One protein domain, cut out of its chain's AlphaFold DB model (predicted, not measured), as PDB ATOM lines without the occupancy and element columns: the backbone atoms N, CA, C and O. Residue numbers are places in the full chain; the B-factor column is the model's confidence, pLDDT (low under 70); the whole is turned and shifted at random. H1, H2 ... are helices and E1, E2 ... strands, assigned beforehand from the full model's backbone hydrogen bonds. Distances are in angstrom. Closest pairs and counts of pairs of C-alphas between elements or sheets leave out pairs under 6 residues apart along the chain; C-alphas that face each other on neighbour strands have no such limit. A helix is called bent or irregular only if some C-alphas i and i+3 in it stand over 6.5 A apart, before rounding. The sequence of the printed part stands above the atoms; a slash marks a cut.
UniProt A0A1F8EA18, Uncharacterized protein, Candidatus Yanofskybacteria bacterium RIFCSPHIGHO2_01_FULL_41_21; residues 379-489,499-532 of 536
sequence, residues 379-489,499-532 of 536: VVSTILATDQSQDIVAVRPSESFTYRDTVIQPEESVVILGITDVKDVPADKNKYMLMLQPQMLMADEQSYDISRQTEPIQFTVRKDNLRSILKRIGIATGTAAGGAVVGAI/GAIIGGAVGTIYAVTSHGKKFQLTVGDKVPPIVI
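This is residues 379 to 489 and 499 to 532 of the 536 residues of an uncharacterized protein of Candidatus Yanofskybacteria bacterium RIFCSPHIGHO2_01_FULL_41_21 (UniProt A0A1F8EA18). Two long, bent strands, E5 and E6, curl together with E1, E2, E8 and E11 into a small, irregular, nearly closed barrel, with the E9-E10 hairpin joined on beside E8. H1 lies over E9 at one end of the whole and the small E3-E4 hairpin at the other, while H2 and H3 lie off one side in a loose stretch broken by a cut. The 145 printed residues run E1 to E8, H1 to H3, then E9 to E11, a mixed class of helices and strands; the branched sheet of nine strands is antiparallel in its neighbour pairs. The whole is compact, with a radius of gyration of the C-alphas of 15.4 A and spans of 49 by 36 by 23 A.

Start at E6, residues 431 to 443, in the strongly twisted branched sheet. On one side of it is E5, residues 414 to 424, a hairpin with it, N 416 and O 440 at 2.8 A. On the other side are E7, residues 446 to 449, with N 448 and O 441 at 2.8 A, and E8, residues 457 to 463, with N 434 and O 459 at 2.7 A. E5, E6 and E7 form a meander, each strand the antiparallel neighbour of the one before. On the side of E5 other than that of E6 look for its neighbour E2, residues 392 to 397, with N 393 and O 417 at 2.8 A, then for E1, residues 379 to 384, the neighbour of E2, with N 384 and O 394 at 2.8 A, and for the edge strand E11, residues 526 to 530, the neighbour of E1, with N 527 and O 381 at 3.3 A. The closest C-alphas of E11 and E8, Val 527 and Phe 459, are 6.2 A apart. E10, residues 517 to 522, is beside E8, N 520 and O 462 at 3.0 A, and forms a hairpin with E9, residues 509 to 514, N 517 and O 514 at 2.8 A. H1, residues 466 to 473, is on the sheet, over E9; the closest C-alphas, Ile 469 and Ala 511, are 7.6 A apart. H2, residues 481 to 489, and H3, residues 499 to 502, are not on it. They are close but not clearly touching, the C-alphas of Val 485 and Ile 501 being closest at 6.9 A. O i to N i+4 pairs are within hydrogen-bond range in 2 of 4 for H1 and 3 of 5 for H2; H3 is too short for one.

Find C-alpha 379 at (-33.414, -33.530, -47.434), where E1 begins. E5 runs 28.0 A and bends by 61 degrees at residue 420; E6 runs 32.3 A and bends by 64 degrees at residue 439. E3, residues 401 to 403, and E4, residues 406 to 408, form a hairpin, N 403 and O 406 at 2.8 A. E11 ends at C-alpha 530, (-31.784, -29.053, -45.484).

The two C-alphas farthest apart, Asp 405 and Arg 467, are 49.6 A apart. Residues 490 to 498 are not printed, and C-alphas 489 and 499 are 12.8 A apart across this cut. Of the links printed whole, none is long. Look for pLDDT under 70 in residues 379 to 390, 466 to 489 and 499 to 510; the mean of the printed part is 73.6.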
ATOM      1  N   VAL A 379     -32.580 -32.770 -48.383       52.94
ATOM      2  CA  VAL A 379     -33.414 -33.530 -47.434       52.94
ATOM      3  C   VAL A 379     -34.863 -33.026 -47.462       52.94
ATOM      4  O   VAL A 379     -35.193 -32.055 -46.786       52.94
ATOM      5  N   VAL A 380     -35.755 -33.674 -48.215       52.41
ATOM      6  CA  VAL A 380     -37.206 -33.389 -48.156       52.41
ATOM      7  C   VAL A 380     -37.795 -34.138 -46.967       52.41
ATOM      8  O   VAL A 380     -37.600 -35.348 -46.873       52.41
ATOM      9  N   SER A 381     -38.460 -33.453 -46.033       52.22
ATOM     10  CA  SER A 381     -38.650 -34.006 -44.690       52.22
ATOM     11  C   SER A 381     -40.087 -33.885 -44.133       52.22
ATOM     12  O   SER A 381     -40.792 -32.921 -44.433       52.22
ATOM     13  N   THR A 382     -40.542 -34.907 -43.382       54.69
ATOM     14  CA  THR A 382     -41.879 -35.002 -42.736       54.69
ATOM     15  C   THR A 382     -41.824 -34.769 -41.218       54.69
ATOM     16  O   THR A 382     -41.059 -35.444 -40.532       54.69
ATOM     17  N   ILE A 383     -42.651 -33.855 -40.689       56.12
ATOM     18  CA  ILE A 383     -42.689 -33.446 -39.268       56.12
ATOM     19  C   ILE A 383     -43.243 -34.546 -38.346       56.12
ATOM     20  O   ILE A 383     -44.352 -35.043 -38.554       56.12
ATOM     21  N   LEU A 384     -42.512 -34.852 -37.273       53.62
ATOM     22  CA  LEU A 384     -42.875 -35.766 -36.195       53.62
ATOM     23  C   LEU A 384     -42.657 -35.067 -34.841       53.62
ATOM     24  O   LEU A 384     -41.530 -34.871 -34.413       53.62
ATOM     25  N   ALA A 385     -43.757 -34.739 -34.161       57.62
ATOM     26  CA  ALA A 385     -43.833 -34.287 -32.766       57.62
ATOM     27  C   ALA A 385     -43.130 -32.960 -32.383       57.62
ATOM     28  O   ALA A 385     -42.004 -32.657 -32.764       57.62
ATOM     29  N   THR A 386     -43.804 -32.189 -31.525       49.81
ATOM     30  CA  THR A 386     -43.172 -31.193 -30.647       49.81
ATOM     31  C   THR A 386     -43.629 -31.505 -29.229       49.81
ATOM     32  O   THR A 386     -44.797 -31.842 -29.007       49.81
ATOM     33  N   ASP A 387     -42.721 -31.406 -28.264       53.97
ATOM     34  CA  ASP A 387     -43.129 -31.196 -26.880       53.97
ATOM     35  C   ASP A 387     -43.675 -29.759 -26.779       53.97
ATOM     36  O   ASP A 387     -43.182 -28.852 -27.449       53.97
ATOM     37  N   GLN A 388     -44.712 -29.528 -25.974       56.28
ATOM     38  CA  GLN A 388     -45.210 -28.173 -25.716       56.28
ATOM     39  C   GLN A 388     -44.205 -27.323 -24.925       56.28
ATOM     40  O   GLN A 388     -44.414 -26.118 -24.793       56.28
ATOM     41  N   SER A 389     -43.149 -27.943 -24.384       55.16
ATOM     42  CA  SER A 389     -42.129 -27.275 -23.574       55.16
ATOM     43  C   SER A 389     -40.791 -27.036 -24.281       55.16
ATOM     44  O   SER A 389     -40.022 -26.188 -23.833       55.16
ATOM     45  N   GLN A 390     -40.505 -27.747 -25.376       60.94
ATOM     46  CA  GLN A 390     -39.216 -27.677 -26.064       60.94
ATOM     47  C   GLN A 390     -39.450 -27.251 -27.508       60.94
ATOM     48  O   GLN A 390     -40.178 -27.913 -28.243       60.94
ATOM     49  N   ASP A 391     -38.845 -26.129 -27.895       82.69
ATOM     50  CA  ASP A 391     -38.854 -25.544 -29.237       82.69
ATOM     51  C   ASP A 391     -38.109 -26.447 -30.240       82.69
ATOM     52  O   ASP A 391     -37.102 -26.058 -30.820       82.69
ATOM     53  N   ILE A 392     -38.570 -27.687 -30.414       84.38
ATOM     54  CA  ILE A 392     -37.956 -28.723 -31.244       84.38
ATOM     55  C   ILE A 392     -38.983 -29.346 -32.186       84.38
ATOM     56  O   ILE A 392     -40.162 -29.492 -31.861       84.38
ATOM     57  N   VAL A 393     -38.515 -29.730 -33.366       85.62
ATOM     58  CA  VAL A 393     -39.279 -30.380 -34.425       85.62
ATOM     59  C   VAL A 393     -38.417 -31.520 -34.950       85.62
ATOM     60  O   VAL A 393     -37.335 -31.270 -35.479       85.62
ATOM     61  N   ALA A 394     -38.862 -32.768 -34.808       86.75
ATOM     62  CA  ALA A 394     -38.172 -33.885 -35.446       86.75
ATOM     63  C   ALA A 394     -38.701 -34.062 -36.867       86.75
ATOM     64  O   ALA A 394     -39.903 -33.942 -37.115       86.75
ATOM     65  N   VAL A 395     -37.813 -34.325 -37.816       86.81
ATOM     66  CA  VAL A 395     -38.176 -34.452 -39.220       86.81
ATOM     67  C   VAL A 395     -37.439 -35.621 -39.853       86.81
ATOM     68  O   VAL A 395     -36.236 -35.775 -39.674       86.81
ATOM     69  N   ARG A 396     -38.161 -36.468 -40.588       85.88
ATOM     70  CA  ARG A 396     -37.573 -37.626 -41.273       85.88
ATOM     71  C   ARG A 396     -37.288 -37.310 -42.748       85.88
ATOM     72  O   ARG A 396     -38.218 -36.838 -43.407       85.88
ATOM     73  N   PRO A 397     -36.079 -37.589 -43.268       85.50
ATOM     74  CA  PRO A 397     -35.764 -37.560 -44.700       85.50
ATOM     75  C   PRO A 397     -36.693 -38.468 -45.517       85.50
ATOM     76  O   PRO A 397     -37.048 -39.550 -45.071       85.50
ATOM     77  N   SER A 398     -37.093 -38.050 -46.713       80.94
ATOM     78  CA  SER A 398     -37.930 -38.867 -47.612       80.94
ATOM     79  C   SER A 398     -37.134 -39.662 -48.642       80.94
ATOM     80  O   SER A 398     -37.680 -40.587 -49.234       80.94
ATOM     81  N   GLU A 399     -35.856 -39.338 -48.823       83.56
ATOM     82  CA  GLU A 399     -34.946 -39.998 -49.755       83.56
ATOM     83  C   GLU A 399     -33.629 -40.314 -49.036       83.56
ATOM     84  O   GLU A 399     -33.264 -39.641 -48.064       83.56
ATOM     85  N   SER A 400     -32.932 -41.353 -49.498       83.88
ATOM     86  CA  SER A 400     -31.588 -41.689 -49.027       83.88
ATOM     87  C   SER A 400     -30.604 -40.580 -49.376       83.88
ATOM     88  O   SER A 400     -30.685 -39.991 -50.455       83.88
ATOM     89  N   PHE A 401     -29.639 -40.324 -48.500       84.88
ATOM     90  CA  PHE A 401     -28.616 -39.311 -48.739       84.88
ATOM     91  C   PHE A 401     -27.269 -39.729 -48.170       84.88
ATOM     92  O   PHE A 401     -27.202 -40.445 -47.179       84.88
ATOM     93  N   THR A 402     -26.185 -39.247 -48.768       84.38
ATOM     94  CA  THR A 402     -24.831 -39.539 -48.285       84.38
ATOM     95  C   THR A 402     -24.382 -38.470 -47.297       84.38
ATOM     96  O   THR A 402     -24.373 -37.294 -47.638       84.38
ATOM     97  N   TYR A 403     -23.962 -38.848 -46.092       85.94
ATOM     98  CA  TYR A 403     -23.332 -37.954 -45.119       85.94
ATOM     99  C   TYR A 403     -22.003 -38.561 -44.667       85.94
ATOM    100  O   TYR A 403     -21.982 -39.692 -44.193       85.94
ATOM    101  N   ARG A 404     -20.893 -37.819 -44.815       86.19
ATOM    102  CA  ARG A 404     -19.528 -38.304 -44.503       86.19
ATOM    103  C   ARG A 404     -19.241 -39.683 -45.119       86.19
ATOM    104  O   ARG A 404     -18.905 -40.626 -44.410       86.19
ATOM    105  N   ASP A 405     -19.467 -39.796 -46.427       83.81
ATOM    106  CA  ASP A 405     -19.248 -41.019 -47.215       83.81
ATOM    107  C   ASP A 405     -20.103 -42.233 -46.800       83.81
ATOM    108  O   ASP A 405     -19.907 -43.336 -47.299       83.81
ATOM    109  N   THR A 406     -21.095 -42.035 -45.926       83.50
ATOM    110  CA  THR A 406     -22.047 -43.071 -45.510       83.50
ATOM    111  C   THR A 406     -23.412 -42.786 -46.124       83.50
ATOM    112  O   THR A 406     -23.944 -41.686 -45.962       83.50
ATOM    113  N   VAL A 407     -23.985 -43.755 -46.844       88.00
ATOM    114  CA  VAL A 407     -25.348 -43.655 -47.388       88.00
ATOM    115  C   VAL A 407     -26.342 -43.904 -46.257       88.00
ATOM    116  O   VAL A 407     -26.482 -45.025 -45.784       88.00
ATOM    117  N   ILE A 408     -27.039 -42.854 -45.837       87.94
ATOM    118  CA  ILE A 408     -28.049 -42.896 -44.784       87.94
ATOM    119  C   ILE A 408     -29.410 -43.201 -45.403       87.94
ATOM    120  O   ILE A 408     -29.898 -42.467 -46.273       87.94
ATOM    121  N   GLN A 409     -30.043 -44.269 -44.921       89.62
ATOM    122  CA  GLN A 409     -31.395 -44.643 -45.322       89.62
ATOM    123  C   GLN A 409     -32.443 -43.774 -44.596       89.62
ATOM    124  O   GLN A 409     -32.309 -43.469 -43.404       89.62
ATOM    125  N   PRO A 410     -33.524 -43.357 -45.280       85.06
ATOM    126  CA  PRO A 410     -34.541 -42.481 -44.695       85.06
ATOM    127  C   PRO A 410     -35.315 -43.150 -43.549       85.06
ATOM    128  O   PRO A 410     -35.763 -42.484 -42.616       85.06
ATOM    129  N   GLU A 411     -35.476 -44.474 -43.594       82.25
ATOM    130  CA  GLU A 411     -36.260 -45.237 -42.614       82.25
ATOM    131  C   GLU A 411     -35.619 -45.245 -41.220       82.25
ATOM    132  O   GLU A 411     -36.325 -45.237 -40.205       82.25
ATOM    133  N   GLU A 412     -34.291 -45.172 -41.187       85.12
ATOM    134  CA  GLU A 412     -33.463 -45.278 -39.985       85.12
ATOM    135  C   GLU A 412     -32.937 -43.918 -39.509       85.12
ATOM    136  O   GLU A 412     -32.223 -43.843 -38.511       85.12
ATOM    137  N   SER A 413     -33.336 -42.827 -40.178       87.94
ATOM    138  CA  SER A 413     -32.845 -41.485 -39.876       87.94
ATOM    139  C   SER A 413     -33.910 -40.505 -39.381       87.94
ATOM    140  O   SER A 413     -35.084 -40.527 -39.769       87.94
ATOM    141  N   VAL A 414     -33.483 -39.617 -38.477       89.56
ATOM    142  CA  VAL A 414     -34.281 -38.519 -37.920       89.56
ATOM    143  C   VAL A 414     -33.400 -37.283 -37.762       89.56
ATOM    144  O   VAL A 414     -32.343 -37.336 -37.139       89.56
ATOM    145  N   VAL A 415     -33.855 -36.148 -38.284       90.50
ATOM    146  CA  VAL A 415     -33.212 -34.843 -38.113       90.50
ATOM    147  C   VAL A 415     -33.977 -34.030 -37.074       90.50
ATOM    148  O   VAL A 415     -35.163 -33.758 -37.234       90.50
ATOM    149  N   ILE A 416     -33.303 -33.616 -36.008       91.19
ATOM    150  CA  ILE A 416     -33.856 -32.742 -34.973       91.19
ATOM    151  C   ILE A 416     -33.567 -31.287 -35.342       91.19
ATOM    152  O   ILE A 416     -32.410 -30.886 -35.494       91.19
ATOM    153  N   LEU A 417     -34.630 -30.495 -35.463       91.44
ATOM    154  CA  LEU A 417     -34.589 -29.061 -35.727       91.44
ATOM    155  C   LEU A 417     -35.020 -28.289 -34.481       91.44
ATOM    156  O   LEU A 417     -36.048 -28.607 -33.894       91.44
ATOM    157  N   GLY A 418     -34.295 -27.242 -34.104       91.50
ATOM    158  CA  GLY A 418     -34.738 -26.286 -33.088       91.50
ATOM    159  C   GLY A 418     -35.476 -25.103 -33.718       91.50
ATOM    160  O   GLY A 418     -34.993 -24.547 -34.701       91.50
ATOM    161  N   ILE A 419     -36.612 -24.685 -33.160       92.38
ATOM    162  CA  ILE A 419     -37.299 -23.442 -33.538       92.38
ATOM    163  C   ILE A 419     -36.534 -22.280 -32.905       92.38
ATOM    164  O   ILE A 419     -36.537 -22.116 -31.690       92.38
ATOM    165  N   THR A 420     -35.865 -21.475 -33.725       93.69
ATOM    166  CA  THR A 420     -35.040 -20.351 -33.257       93.69
ATOM    167  C   THR A 420     -35.779 -19.021 -33.259       93.69
ATOM    168  O   THR A 420     -35.387 -18.111 -32.534       93.69
ATOM    169  N   ASP A 421     -36.827 -18.885 -34.075       94.12
ATOM    170  CA  ASP A 421     -37.647 -17.676 -34.142       94.12
ATOM    171  C   ASP A 421     -39.010 -17.972 -34.790       94.12
ATOM    172  O   ASP A 421     -39.159 -18.910 -35.583       94.12
ATOM    173  N   VAL A 422     -40.009 -17.143 -34.483       93.81
ATOM    174  CA  VAL A 422     -41.371 -17.228 -35.023       93.81
ATOM    175  C   VAL A 422     -41.859 -15.833 -35.412       93.81
ATOM    176  O   VAL A 422     -42.249 -15.028 -34.562       93.81
ATOM    177  N   LYS A 423     -41.905 -15.547 -36.717       95.19
ATOM    178  CA  LYS A 423     -42.313 -14.238 -37.256       95.19
ATOM    179  C   LYS A 423     -43.704 -14.273 -37.874       95.19
ATOM    180  O   LYS A 423     -44.137 -15.275 -38.436       95.19
ATOM    181  N   ASP A 424     -44.413 -13.153 -37.804       94.81
ATOM    182  CA  ASP A 424     -45.638 -12.942 -38.577       94.81
ATOM    183  C   ASP A 424     -45.302 -12.844 -40.075       94.81
ATOM    184  O   ASP A 424     -44.382 -12.119 -40.452       94.81
ATOM    185  N   VAL A 425     -46.045 -13.548 -40.940       95.12
ATOM    186  CA  VAL A 425     -45.890 -13.413 -42.398       95.12
ATOM    187  C   VAL A 425     -46.627 -12.146 -42.851       95.12
ATOM    188  O   VAL A 425     -47.855 -12.110 -42.756       95.12
ATOM    189  N   PRO A 426     -45.947 -11.106 -43.377       90.25
ATOM    190  CA  PRO A 426     -46.603  -9.835 -43.704       90.25
ATOM    191  C   PRO A 426     -47.717  -9.977 -44.751       90.25
ATOM    192  O   PRO A 426     -48.730  -9.284 -44.683       90.25
ATOM    193  N   ALA A 427     -47.537 -10.905 -45.696       91.94
ATOM    194  CA  ALA A 427     -48.481 -11.168 -46.779       91.94
ATOM    195  C   ALA A 427     -49.694 -12.021 -46.358       91.94
ATOM    196  O   ALA A 427     -50.716 -11.992 -47.039       91.94
ATOM    197  N   ASP A 428     -49.615 -12.767 -45.249       93.50
ATOM    198  CA  ASP A 428     -50.680 -13.671 -44.802       93.50
ATOM    199  C   ASP A 428     -50.838 -13.615 -43.278       93.50
ATOM    200  O   ASP A 428     -50.121 -14.263 -42.511       93.50
ATOM    201  N   LYS A 429     -51.849 -12.863 -42.828       90.06
ATOM    202  CA  LYS A 429     -52.152 -12.672 -41.401       90.06
ATOM    203  C   LYS A 429     -52.478 -13.975 -40.668       90.06
ATOM    204  O   LYS A 429     -52.454 -13.962 -39.438       90.06
ATOM    205  N   ASN A 430     -52.766 -15.067 -41.380       92.50
ATOM    206  CA  ASN A 430     -53.101 -16.372 -40.818       92.50
ATOM    207  C   ASN A 430     -51.916 -17.343 -40.791       92.50
ATOM    208  O   ASN A 430     -52.122 -18.518 -40.474       92.50
ATOM    209  N   LYS A 431     -50.690 -16.890 -41.084       93.06
ATOM    210  CA  LYS A 431     -49.490 -17.733 -41.040       93.06
ATOM    211  C   LYS A 431     -48.371 -17.142 -40.180       93.06
ATOM    212  O   LYS A 431     -48.242 -15.923 -40.057       93.06
ATOM    213  N   TYR A 432     -47.580 -18.025 -39.579       94.31
ATOM    214  CA  TYR A 432     -46.273 -17.695 -39.016       94.31
ATOM    215  C   TYR A 432     -45.176 -18.286 -39.897       94.31
ATOM    216  O   TYR A 432     -45.358 -19.336 -40.506       94.31
ATOM    217  N   MET A 433     -44.037 -17.611 -39.945       94.50
ATOM    218  CA  MET A 433     -42.793 -18.118 -40.497       94.50
ATOM    219  C   MET A 433     -41.923 -18.580 -39.332       94.50
ATOM    220  O   MET A 433     -41.533 -17.770 -38.493       94.50
ATOM    221  N   LEU A 434     -41.663 -19.879 -39.275       93.31
ATOM    222  CA  LEU A 434     -40.736 -20.497 -38.341       93.31
ATOM    223  C   LEU A 434     -39.329 -20.435 -38.927       93.31
ATOM    224  O   LEU A 434     -39.125 -20.793 -40.088       93.31
ATOM    225  N   MET A 435     -38.373 -20.013 -38.112       94.69
ATOM    226  CA  MET A 435     -36.956 -20.243 -38.362       94.69
ATOM    227  C   MET A 435     -36.581 -21.535 -37.643       94.69
ATOM    228  O   MET A 435     -36.725 -21.623 -36.424       94.69
ATOM    229  N   LEU A 436     -36.146 -22.545 -38.388       93.00
ATOM    230  CA  LEU A 436     -35.735 -23.835 -37.844       93.00
ATOM    231  C   LEU A 436     -34.232 -24.005 -38.071       93.00
ATOM    232  O   LEU A 436     -33.759 -23.850 -39.190       93.00
ATOM    233  N   GLN A 437     -33.472 -24.331 -37.035       94.44
ATOM    234  CA  GLN A 437     -32.051 -24.654 -37.139       94.44
ATOM    235  C   GLN A 437     -31.880 -26.165 -36.985       94.44
ATOM    236  O   GLN A 437     -32.203 -26.681 -35.913       94.44
ATOM    237  N   PRO A 438     -31.361 -26.890 -37.988       93.69
ATOM    238  CA  PRO A 438     -30.965 -28.275 -37.785       93.69
ATOM    239  C   PRO A 438     -29.875 -28.363 -36.722       93.69
ATOM    240  O   PRO A 438     -28.930 -27.578 -36.736       93.69
ATOM    241  N   GLN A 439     -30.049 -29.270 -35.764       93.19
ATOM    242  CA  GLN A 439     -29.134 -29.447 -34.636       93.19
ATOM    243  C   GLN A 439     -28.461 -30.813 -34.694       93.19
ATOM    244  O   GLN A 439     -27.240 -30.904 -34.606       93.19
ATOM    245  N   MET A 440     -29.251 -31.871 -34.876       92.19
ATOM    246  CA  MET A 440     -28.779 -33.244 -34.738       92.19
ATOM    247  C   MET A 440     -29.374 -34.136 -35.823       92.19
ATOM    248  O   MET A 440     -30.565 -34.053 -36.102       92.19
ATOM    249  N   LEU A 441     -28.553 -35.003 -36.404       91.81
ATOM    250  CA  LEU A 441     -28.972 -36.106 -37.260       91.81
ATOM    251  C   LEU A 441     -28.739 -37.409 -36.496       91.81
ATOM    252  O   LEU A 441     -27.617 -37.692 -36.091       91.81
ATOM    253  N   MET A 442     -29.792 -38.185 -36.292       91.06
ATOM    254  CA  MET A 442     -29.711 -39.546 -35.771       91.06
ATOM    255  C   MET A 442     -29.828 -40.508 -36.950       91.06
ATOM    256  O   MET A 442     -30.808 -40.406 -37.683       91.06
ATOM    257  N   ALA A 443     -28.849 -41.388 -37.143       90.88
ATOM    258  CA  ALA A 443     -28.850 -42.444 -38.158       90.88
ATOM    259  C   ALA A 443     -27.970 -43.607 -37.678       90.88
ATOM    260  O   ALA A 443     -26.948 -43.357 -37.043       90.88
ATOM    261  N   ASP A 444     -28.370 -44.850 -37.947       86.38
ATOM    262  CA  ASP A 444     -27.598 -46.071 -37.647       86.38
ATOM    263  C   ASP A 444     -27.086 -46.139 -36.196       86.38
ATOM    264  O   ASP A 444     -25.928 -46.451 -35.921       86.38
ATOM    265  N   GLU A 445     -27.950 -45.768 -35.244       84.75
ATOM    266  CA  GLU A 445     -27.645 -45.652 -33.804       84.75
ATOM    267  C   GLU A 445     -26.594 -44.585 -33.432       84.75
ATOM    268  O   GLU A 445     -26.274 -44.402 -32.255       84.75
ATOM    269  N   GLN A 446     -26.089 -43.832 -34.406       86.88
ATOM    270  CA  GLN A 446     -25.163 -42.726 -34.211       86.88
ATOM    271  C   GLN A 446     -25.896 -41.383 -34.212       86.88
ATOM    272  O   GLN A 446     -26.943 -41.192 -34.833       86.88
ATOM    273  N   SER A 447     -25.325 -40.428 -33.483       90.94
ATOM    274  CA  SER A 447     -25.794 -39.048 -33.431       90.94
ATOM    275  C   SER A 447     -24.711 -38.132 -33.987       90.94
ATOM    276  O   SER A 447     -23.576 -38.127 -33.505       90.94
ATOM    277  N   TYR A 448     -25.069 -37.357 -35.005       90.81
ATOM    278  CA  TYR A 448     -24.207 -36.384 -35.655       90.81
ATOM    279  C   TYR A 448     -24.698 -34.974 -35.332       90.81
ATOM    280  O   TYR A 448     -25.828 -34.605 -35.655       90.81
ATOM    281  N   ASP A 449     -23.839 -34.160 -34.720       92.88
ATOM    282  CA  ASP A 449     -24.083 -32.722 -34.594       92.88
ATOM    283  C   ASP A 449     -23.882 -32.061 -35.964       92.88
ATOM    284  O   ASP A 449     -22.765 -31.987 -36.492       92.88
ATOM    285  N   ILE A 450     -24.986 -31.595 -36.542       92.19
ATOM    286  CA  ILE A 450     -25.018 -30.929 -37.849       92.19
ATOM    287  C   ILE A 450     -25.218 -29.416 -37.720       92.19
ATOM    288  O   ILE A 450     -25.206 -28.713 -38.730       92.19
ATOM    289  N   SER A 451     -25.327 -28.886 -36.494       92.06
ATOM    290  CA  SER A 451     -25.674 -27.483 -36.227       92.06
ATOM    291  C   SER A 451     -24.752 -26.469 -36.902       92.06
ATOM    292  O   SER A 451     -25.203 -25.417 -37.348       92.06
ATOM    293  N   ARG A 452     -23.463 -26.798 -37.025       91.25
ATOM    294  CA  ARG A 452     -22.443 -25.935 -37.647       91.25
ATOM    295  C   ARG A 452     -22.351 -26.077 -39.165       91.25
ATOM    296  O   ARG A 452     -21.723 -25.245 -39.810       91.25
ATOM    297  N   GLN A 453     -22.923 -27.141 -39.719       89.50
ATOM    298  CA  GLN A 453     -22.835 -27.478 -41.144       89.50
ATOM    299  C   GLN A 453     -24.094 -27.063 -41.908       89.50
ATOM    300  O   GLN A 453     -24.079 -27.030 -43.134       89.50
ATOM    301  N   THR A 454     -25.176 -26.729 -41.210       90.06
ATOM    302  CA  THR A 454     -26.462 -26.390 -41.821       90.06
ATOM    303  C   THR A 454     -26.861 -24.951 -41.556       90.06
ATOM    304  O   THR A 454     -26.689 -24.439 -40.448       90.06
ATOM    305  N   GLU A 455     -27.471 -24.317 -42.550       91.31
ATOM    306  CA  GLU A 455     -28.098 -23.006 -42.381       91.31
ATOM    307  C   GLU A 455     -29.517 -23.133 -41.795       91.31
ATOM    308  O   GLU A 455     -30.176 -24.158 -42.005       91.31
ATOM    309  N   PRO A 456     -30.017 -22.103 -41.079       92.44
ATOM    310  CA  PRO A 456     -31.410 -22.061 -40.664       92.44
ATOM    311  C   PRO A 456     -32.349 -22.106 -41.874       92.44
ATOM    312  O   PRO A 456     -32.174 -21.366 -42.842       92.44
ATOM    313  N   ILE A 457     -33.402 -22.911 -41.782       92.19
ATOM    314  CA  ILE A 457     -34.444 -23.026 -42.802       92.19
ATOM    315  C   ILE A 457     -35.696 -22.248 -42.389       92.19
ATOM    316  O   ILE A 457     -36.035 -22.141 -41.209       92.19
ATOM    317  N   GLN A 458     -36.403 -21.708 -43.379       92.69
ATOM    318  CA  GLN A 458     -37.658 -20.984 -43.182       92.69
ATOM    319  C   GLN A 458     -38.842 -21.874 -43.521       92.69
ATOM    320  O   GLN A 458     -38.971 -22.334 -44.651       92.69
ATOM    321  N   PHE A 459     -39.748 -22.076 -42.572       89.44
ATOM    322  CA  PHE A 459     -40.909 -22.935 -42.761       89.44
ATOM    323  C   PHE A 459     -42.191 -22.208 -42.354       89.44
ATOM    324  O   PHE A 459     -42.300 -21.672 -41.256       89.44
ATOM    325  N   THR A 460     -43.173 -22.142 -43.254       91.38
ATOM    326  CA  THR A 460     -44.403 -21.380 -43.004       91.38
ATOM    327  C   THR A 460     -45.510 -22.287 -42.489       91.38
ATOM    328  O   THR A 460     -45.878 -23.257 -43.142       91.38
ATOM    329  N   VAL A 461     -46.108 -21.910 -41.361       91.12
ATOM    330  CA  VAL A 461     -47.145 -22.674 -40.661       91.12
ATOM    331  C   VAL A 461     -48.403 -21.852 -40.463       91.12
ATOM    332  O   VAL A 461     -48.371 -20.621 -40.408       91.12
ATOM    333  N   ARG A 462     -49.545 -22.524 -40.329       90.00
ATOM    334  CA  ARG A 462     -50.817 -21.848 -40.072       90.00
ATOM    335  C   ARG A 462     -50.911 -21.435 -38.603       90.00
ATOM    336  O   ARG A 462     -50.649 -22.236 -37.707       90.00
ATOM    337  N   LYS A 463     -51.334 -20.195 -38.349       90.00
ATOM    338  CA  LYS A 463     -51.678 -19.731 -37.001       90.00
ATOM    339  C   LYS A 463     -52.841 -20.538 -36.456       90.00
ATOM    340  O   LYS A 463     -53.800 -20.812 -37.180       90.00
ATOM    341  N   ASP A 464     -52.785 -20.846 -35.169       80.94
ATOM    342  CA  ASP A 464     -53.903 -21.484 -34.495       80.94
ATOM    343  C   ASP A 464     -54.798 -20.458 -33.790       80.94
ATOM    344  O   ASP A 464     -54.324 -19.536 -33.124       80.94
ATOM    345  N   ASN A 465     -56.112 -20.655 -33.894       70.44
ATOM    346  CA  ASN A 465     -57.103 -19.910 -33.135       70.44
ATOM    347  C   ASN A 465     -57.540 -20.762 -31.935       70.44
ATOM    348  O   ASN A 465     -58.197 -21.791 -32.102       70.44
ATOM    349  N   LEU A 466     -57.256 -20.271 -30.722       53.59
ATOM    350  CA  LEU A 466     -57.588 -20.866 -29.410       53.59
ATOM    351  C   LEU A 466     -58.991 -21.498 -29.318       53.59
ATOM    352  O   LEU A 466     -59.178 -22.519 -28.660       53.59
ATOM    353  N   ARG A 467     -59.987 -20.907 -29.991       53.56
ATOM    354  CA  ARG A 467     -61.385 -21.365 -29.962       53.56
ATOM    355  C   ARG A 467     -61.626 -22.637 -30.798       53.56
ATOM    356  O   ARG A 467     -62.584 -23.358 -30.537       53.56
ATOM    357  N   SER A 468     -60.771 -22.925 -31.783       50.69
ATOM    358  CA  SER A 468     -60.855 -24.126 -32.627       50.69
ATOM    359  C   SER A 468     -60.173 -25.342 -31.987       50.69
ATOM    360  O   SER A 468     -60.667 -26.463 -32.121       50.69
ATOM    361  N   ILE A 469     -59.114 -25.091 -31.208       46.50
ATOM    362  CA  ILE A 469     -58.348 -26.082 -30.449       46.50
ATOM    363  C   ILE A 469     -59.236 -26.824 -29.457       46.50
ATOM    364  O   ILE A 469     -59.334 -28.033 -29.563       46.50
ATOM    365  N   LEU A 470     -59.936 -26.149 -28.540       45.75
ATOM    366  CA  LEU A 470     -60.734 -26.838 -27.508       45.75
ATOM    367  C   LEU A 470     -61.784 -27.788 -28.104       45.75
ATOM    368  O   LEU A 470     -62.100 -28.820 -27.520       45.75
ATOM    369  N   LYS A 471     -62.275 -27.471 -29.308       46.75
ATOM    370  CA  LYS A 471     -63.262 -28.277 -30.030       46.75
ATOM    371  C   LYS A 471     -62.652 -29.469 -30.785       46.75
ATOM    372  O   LYS A 471     -63.364 -30.435 -31.032       46.75
ATOM    373  N   ARG A 472     -61.367 -29.410 -31.162       45.06
ATOM    374  CA  ARG A 472     -60.648 -30.474 -31.901       45.06
ATOM    375  C   ARG A 472     -59.763 -31.334 -30.996       45.06
ATOM    376  O   ARG A 472     -59.707 -32.547 -31.153       45.06
ATOM    377  N   ILE A 473     -59.143 -30.717 -29.998       43.00
ATOM    378  CA  ILE A 473     -58.320 -31.344 -28.964       43.00
ATOM    379  C   ILE A 473     -59.157 -32.228 -28.026       43.00
ATOM    380  O   ILE A 473     -58.659 -33.255 -27.574       43.00
ATOM    381  N   GLY A 474     -60.454 -31.942 -27.847       36.97
ATOM    382  CA  GLY A 474     -61.380 -32.837 -27.137       36.97
ATOM    383  C   GLY A 474     -61.473 -34.264 -27.711       36.97
ATOM    384  O   GLY A 474     -61.962 -35.155 -27.026       36.97
ATOM    385  N   ILE A 475     -60.969 -34.497 -28.930       39.03
ATOM    386  CA  ILE A 475     -60.891 -35.819 -29.573       39.03
ATOM    387  C   ILE A 475     -59.466 -36.417 -29.492       39.03
ATOM    388  O   ILE A 475     -59.310 -37.630 -29.592       39.03
ATOM    389  N   ALA A 476     -58.428 -35.606 -29.258       39.22
ATOM    390  CA  ALA A 476     -57.026 -36.006 -29.441       39.22
ATOM    391  C   ALA A 476     -56.140 -35.966 -28.178       39.22
ATOM    392  O   ALA A 476     -55.041 -36.514 -28.202       39.22
ATOM    393  N   THR A 477     -56.569 -35.377 -27.055       35.22
ATOM    394  CA  THR A 477     -55.730 -35.297 -25.840       35.22
ATOM    395  C   THR A 477     -56.226 -36.180 -24.708       35.22
ATOM    396  O   THR A 477     -56.921 -35.737 -23.797       35.22
ATOM    397  N   GLY A 478     -55.798 -37.438 -24.741       29.45
ATOM    398  CA  GLY A 478     -55.660 -38.277 -23.555       29.45
ATOM    399  C   GLY A 478     -54.182 -38.586 -23.338       29.45
ATOM    400  O   GLY A 478     -53.694 -39.592 -23.831       29.45
ATOM    401  N   THR A 479     -53.482 -37.663 -22.679       37.69
ATOM    402  CA  THR A 479     -52.236 -37.830 -21.903       37.69
ATOM    403  C   THR A 479     -51.577 -39.225 -21.930       37.69
ATOM    404  O   THR A 479     -51.979 -40.099 -21.166       37.69
ATOM    405  N   ALA A 480     -50.553 -39.399 -22.779       35.38
ATOM    406  CA  ALA A 480     -49.460 -40.392 -22.662       35.38
ATOM    407  C   ALA A 480     -48.436 -40.274 -23.816       35.38
ATOM    408  O   ALA A 480     -47.273 -40.628 -23.646       35.38
ATOM    409  N   ALA A 481     -48.837 -39.752 -24.983       38.41
ATOM    410  CA  ALA A 481     -48.009 -39.793 -26.194       38.41
ATOM    411  C   ALA A 481     -46.824 -38.801 -26.213       38.41
ATOM    412  O   ALA A 481     -45.784 -39.124 -26.771       38.41
ATOM    413  N   GLY A 482     -46.929 -37.624 -25.582       35.97
ATOM    414  CA  GLY A 482     -45.870 -36.597 -25.651       35.97
ATOM    415  C   GLY A 482     -44.581 -36.967 -24.905       35.97
ATOM    416  O   GLY A 482     -43.490 -36.797 -25.436       35.97
ATOM    417  N   GLY A 483     -44.699 -37.547 -23.704       31.02
ATOM    418  CA  GLY A 483     -43.537 -37.969 -22.907       31.02
ATOM    419  C   GLY A 483     -42.905 -39.282 -23.381       31.02
ATOM    420  O   GLY A 483     -41.706 -39.483 -23.213       31.02
ATOM    421  N   ALA A 484     -43.688 -40.161 -24.015       37.38
ATOM    422  CA  ALA A 484     -43.204 -41.442 -24.529       37.38
ATOM    423  C   ALA A 484     -42.350 -41.291 -25.799       37.38
ATOM    424  O   ALA A 484     -41.432 -42.078 -26.000       37.38
ATOM    425  N   VAL A 485     -42.608 -40.268 -26.624       42.59
ATOM    426  CA  VAL A 485     -41.843 -40.026 -27.859       42.59
ATOM    427  C   VAL A 485     -40.423 -39.556 -27.547       42.59
ATOM    428  O   VAL A 485     -39.483 -40.073 -28.133       42.59
ATOM    429  N   VAL A 486     -40.241 -38.665 -26.568       40.75
ATOM    430  CA  VAL A 486     -38.903 -38.214 -26.136       40.75
ATOM    431  C   VAL A 486     -38.238 -39.227 -25.193       40.75
ATOM    432  O   VAL A 486     -37.037 -39.464 -25.288       40.75
ATOM    433  N   GLY A 487     -39.008 -39.905 -24.333       33.38
ATOM    434  CA  GLY A 487     -38.489 -40.960 -23.452       33.38
ATOM    435  C   GLY A 487     -37.939 -42.180 -24.205       33.38
ATOM    436  O   GLY A 487     -36.972 -42.790 -23.757       33.38
ATOM    437  N   ALA A 488     -38.497 -42.489 -25.379       43.72
ATOM    438  CA  ALA A 488     -37.978 -43.501 -26.298       43.72
ATOM    439  C   ALA A 488     -36.655 -43.102 -26.971       43.72
ATOM    440  O   ALA A 488     -35.860 -43.969 -27.319       43.72
ATOM    441  N   ILE A 489     -36.426 -41.797 -27.143       43.62
ATOM    442  CA  ILE A 489     -35.237 -41.232 -27.795       43.62
ATOM    443  C   ILE A 489     -34.037 -41.205 -26.830       43.62
ATOM    444  O   ILE A 489     -32.893 -41.270 -27.269       43.62
ATOM    445  N   GLY A 499     -41.394 -48.064 -34.559       34.66
ATOM    446  CA  GLY A 499     -42.568 -48.445 -35.355       34.66
ATOM    447  C   GLY A 499     -43.905 -47.987 -34.751       34.66
ATOM    448  O   GLY A 499     -44.797 -47.547 -35.479       34.66
ATOM    449  N   ALA A 500     -44.041 -48.018 -33.419       38.16
ATOM    450  CA  ALA A 500     -45.279 -47.654 -32.719       38.16
ATOM    451  C   ALA A 500     -45.572 -46.142 -32.716       38.16
ATOM    452  O   ALA A 500     -46.732 -45.739 -32.644       38.16
ATOM    453  N   ILE A 501     -44.538 -45.302 -32.826       43.97
ATOM    454  CA  ILE A 501     -44.693 -43.843 -32.913       43.97
ATOM    455  C   ILE A 501     -45.154 -43.413 -34.319       43.97
ATOM    456  O   ILE A 501     -45.853 -42.411 -34.459       43.97
ATOM    457  N   ILE A 502     -44.806 -44.178 -35.358       46.59
ATOM    458  CA  ILE A 502     -44.845 -43.704 -36.750       46.59
ATOM    459  C   ILE A 502     -46.002 -44.318 -37.560       46.59
ATOM    460  O   ILE A 502     -46.545 -43.655 -38.440       46.59
ATOM    461  N   GLY A 503     -46.482 -45.521 -37.225       30.67
ATOM    462  CA  GLY A 503     -47.540 -46.198 -37.996       30.67
ATOM    463  C   GLY A 503     -48.973 -45.656 -37.840       30.67
ATOM    464  O   GLY A 503     -49.859 -46.083 -38.575       30.67
ATOM    465  N   GLY A 504     -49.244 -44.744 -36.895       30.94
ATOM    466  CA  GLY A 504     -50.620 -44.374 -36.509       30.94
ATOM    467  C   GLY A 504     -51.079 -42.941 -36.807       30.94
ATOM    468  O   GLY A 504     -52.239 -42.627 -36.553       30.94
ATOM    469  N   ALA A 505     -50.208 -42.051 -37.297       42.47
ATOM    470  CA  ALA A 505     -50.430 -40.600 -37.194       42.47
ATOM    471  C   ALA A 505     -50.803 -39.869 -38.500       42.47
ATOM    472  O   ALA A 505     -50.704 -38.640 -38.559       42.47
ATOM    473  N   VAL A 506     -51.268 -40.565 -39.542       40.56
ATOM    474  CA  VAL A 506     -51.772 -39.901 -40.759       40.56
ATOM    475  C   VAL A 506     -53.034 -39.094 -40.406       40.56
ATOM    476  O   VAL A 506     -54.078 -39.660 -40.098       40.56
ATOM    477  N   GLY A 507     -52.929 -37.757 -40.418       43.22
ATOM    478  CA  GLY A 507     -54.033 -36.825 -40.135       43.22
ATOM    479  C   GLY A 507     -54.044 -36.187 -38.738       43.22
ATOM    480  O   GLY A 507     -55.004 -35.494 -38.395       43.22
ATOM    481  N   THR A 508     -52.997 -36.378 -37.927       56.22
ATOM    482  CA  THR A 508     -52.908 -35.754 -36.593       56.22
ATOM    483  C   THR A 508     -52.399 -34.310 -36.696       56.22
ATOM    484  O   THR A 508     -51.360 -34.053 -37.302       56.22
ATOM    485  N   ILE A 509     -53.140 -33.362 -36.108       63.47
ATOM    486  CA  ILE A 509     -52.773 -31.937 -36.028       63.47
ATOM    487  C   ILE A 509     -52.199 -31.660 -34.637       63.47
ATOM    488  O   ILE A 509     -52.876 -31.904 -33.636       63.47
ATOM    489  N   TYR A 510     -50.990 -31.104 -34.573       69.81
ATOM    490  CA  TYR A 510     -50.332 -30.711 -33.328       69.81
ATOM    491  C   TYR A 510     -50.437 -29.201 -33.121       69.81
ATOM    492  O   TYR A 510     -50.036 -28.420 -33.983       69.81
ATOM    493  N   ALA A 511     -50.969 -28.790 -31.969       71.38
ATOM    494  CA  ALA A 511     -50.961 -27.397 -31.538       71.38
ATOM    495  C   ALA A 511     -49.677 -27.115 -30.748       71.38
ATOM    496  O   ALA A 511     -49.482 -27.658 -29.657       71.38
ATOM    497  N   VAL A 512     -48.832 -26.250 -31.299       77.94
ATOM    498  CA  VAL A 512     -47.510 -25.907 -30.769       77.94
ATOM    499  C   VAL A 512     -47.543 -24.472 -30.272       77.94
ATOM    500  O   VAL A 512     -48.099 -23.592 -30.933       77.94
ATOM    501  N   THR A 513     -46.975 -24.231 -29.092       82.88
ATOM    502  CA  THR A 513     -46.758 -22.877 -28.574       82.88
ATOM    503  C   THR A 513     -45.259 -22.654 -28.459       82.88
ATOM    504  O   THR A 513     -44.627 -23.283 -27.625       82.88
ATOM    505  N   SER A 514     -44.715 -21.765 -29.282       85.06
ATOM    506  CA  SER A 514     -43.290 -21.425 -29.304       85.06
ATOM    507  C   SER A 514     -43.141 -19.913 -29.370       85.06
ATOM    508  O   SER A 514     -43.918 -19.251 -30.064       85.06
ATOM    509  N   HIS A 515     -42.199 -19.345 -28.613       85.50
ATOM    510  CA  HIS A 515     -41.950 -17.895 -28.576       85.50
ATOM    511  C   HIS A 515     -43.230 -17.055 -28.335       85.50
ATOM    512  O   HIS A 515     -43.430 -15.981 -28.904       85.50
ATOM    513  N   GLY A 516     -44.163 -17.573 -27.523       86.00
ATOM    514  CA  GLY A 516     -45.454 -16.927 -27.234       86.00
ATOM    515  C   GLY A 516     -46.468 -16.933 -28.391       86.00
ATOM    516  O   GLY A 516     -47.555 -16.366 -28.261       86.00
ATOM    517  N   LYS A 517     -46.157 -17.584 -29.515       87.62
ATOM    518  CA  LYS A 517     -47.021 -17.732 -30.692       87.62
ATOM    519  C   LYS A 517     -47.563 -19.162 -30.772       87.62
ATOM    520  O   LYS A 517     -46.867 -20.118 -30.449       87.62
ATOM    521  N   LYS A 518     -48.819 -19.312 -31.205       86.81
ATOM    522  CA  LYS A 518     -49.505 -20.612 -31.321       86.81
ATOM    523  C   LYS A 518     -49.761 -20.984 -32.776       86.81
ATOM    524  O   LYS A 518     -50.421 -20.219 -33.483       86.81
ATOM    525  N   PHE A 519     -49.293 -22.142 -33.216       87.62
ATOM    526  CA  PHE A 519     -49.464 -22.623 -34.589       87.62
ATOM    527  C   PHE A 519     -49.771 -24.111 -34.659       87.62
ATOM    528  O   PHE A 519     -49.612 -24.844 -33.686       87.62
ATOM    529  N   GLN A 520     -50.235 -24.523 -35.835       85.12
ATOM    530  CA  GLN A 520     -50.521 -25.909 -36.165       85.12
ATOM    531  C   GLN A 520     -49.396 -26.481 -37.018       85.12
ATOM    532  O   GLN A 520     -49.037 -25.885 -38.036       85.12
ATOM    533  N   LEU A 521     -48.890 -27.644 -36.612       82.94
ATOM    534  CA  LEU A 521     -48.070 -28.517 -37.444       82.94
ATOM    535  C   LEU A 521     -48.893 -29.747 -37.808       82.94
ATOM    536  O   LEU A 521     -49.504 -30.370 -36.935       82.94
ATOM    537  N   THR A 522     -48.914 -30.093 -39.090       76.62
ATOM    538  CA  THR A 522     -49.594 -31.293 -39.575       76.62
ATOM    539  C   THR A 522     -48.549 -32.320 -39.981       76.62
ATOM    540  O   THR A 522     -47.574 -31.998 -40.660       76.62
ATOM    541  N   VAL A 523     -48.749 -33.579 -39.582       74.06
ATOM    542  CA  VAL A 523     -47.920 -34.676 -40.100       74.06
ATOM    543  C   VAL A 523     -48.070 -34.717 -41.620       74.06
ATOM    544  O   VAL A 523     -49.188 -34.766 -42.133       74.06
ATOM    545  N   GLY A 524     -46.945 -34.684 -42.330       71.50
ATOM    546  CA  GLY A 524     -46.901 -34.612 -43.794       71.50
ATOM    547  C   GLY A 524     -46.666 -33.209 -44.355       71.50
ATOM    548  O   GLY A 524     -46.499 -33.074 -45.568       71.50
ATOM    549  N   ASP A 525     -46.611 -32.171 -43.512       77.62
ATOM    550  CA  ASP A 525     -46.154 -30.861 -43.966       77.62
ATOM    551  C   ASP A 525     -44.709 -30.967 -44.482       77.62
ATOM    552  O   ASP A 525     -43.829 -31.510 -43.811       77.62
ATOM    553  N   LYS A 526     -44.478 -30.451 -45.694       79.69
ATOM    554  CA  LYS A 526     -43.173 -30.497 -46.359       79.69
ATOM    555  C   LYS A 526     -42.284 -29.379 -45.835       79.69
ATOM    556  O   LYS A 526     -42.537 -28.204 -46.107       79.69
ATOM    557  N   VAL A 527     -41.230 -29.750 -45.123       81.69
ATOM    558  CA  VAL A 527     -40.176 -28.817 -44.721       81.69
ATOM    559  C   VAL A 527     -39.202 -28.630 -45.900       81.69
ATOM    560  O   VAL A 527     -38.955 -29.596 -46.632       81.69
ATOM    561  N   PRO A 528     -38.677 -27.409 -46.143       83.00
ATOM    562  CA  PRO A 528     -37.708 -27.182 -47.208       83.00
ATOM    563  C   PRO A 528     -36.461 -28.059 -47.064       83.00
ATOM    564  O   PRO A 528     -36.119 -28.450 -45.945       83.00
ATOM    565  N   PRO A 529     -35.749 -28.314 -48.173       82.56
ATOM    566  CA  PRO A 529     -34.504 -29.059 -48.148       82.56
ATOM    567  C   PRO A 529     -33.493 -28.499 -47.152       82.56
ATOM    568  O   PRO A 529     -33.202 -27.302 -47.153       82.56
ATOM    569  N   ILE A 530     -32.924 -29.384 -46.338       84.12
ATOM    570  CA  ILE A 530     -31.784 -29.053 -45.484       84.12
ATOM    571  C   ILE A 530     -30.514 -29.249 -46.302       84.12
ATOM    572  O   ILE A 530     -30.247 -30.359 -46.759       84.12
ATOM    573  N   VAL A 531     -29.737 -28.179 -46.463       82.94
ATOM    574  CA  VAL A 531     -28.431 -28.223 -47.123       82.94
ATOM    575  C   VAL A 531     -27.348 -28.350 -46.059       82.94
ATOM    576  O   VAL A 531     -27.196 -27.475 -45.205       82.94
ATOM    577  N   ILE A 532     -26.593 -29.442 -46.125       82.56
ATOM    578  CA  ILE A 532     -25.427 -29.686 -45.278       82.56
ATOM    579  C   ILE A 532     -24.183 -29.264 -46.062       82.56
ATOM    580  O   ILE A 532     -23.898 -29.809 -47.129       82.56
TER     581      ILE A 532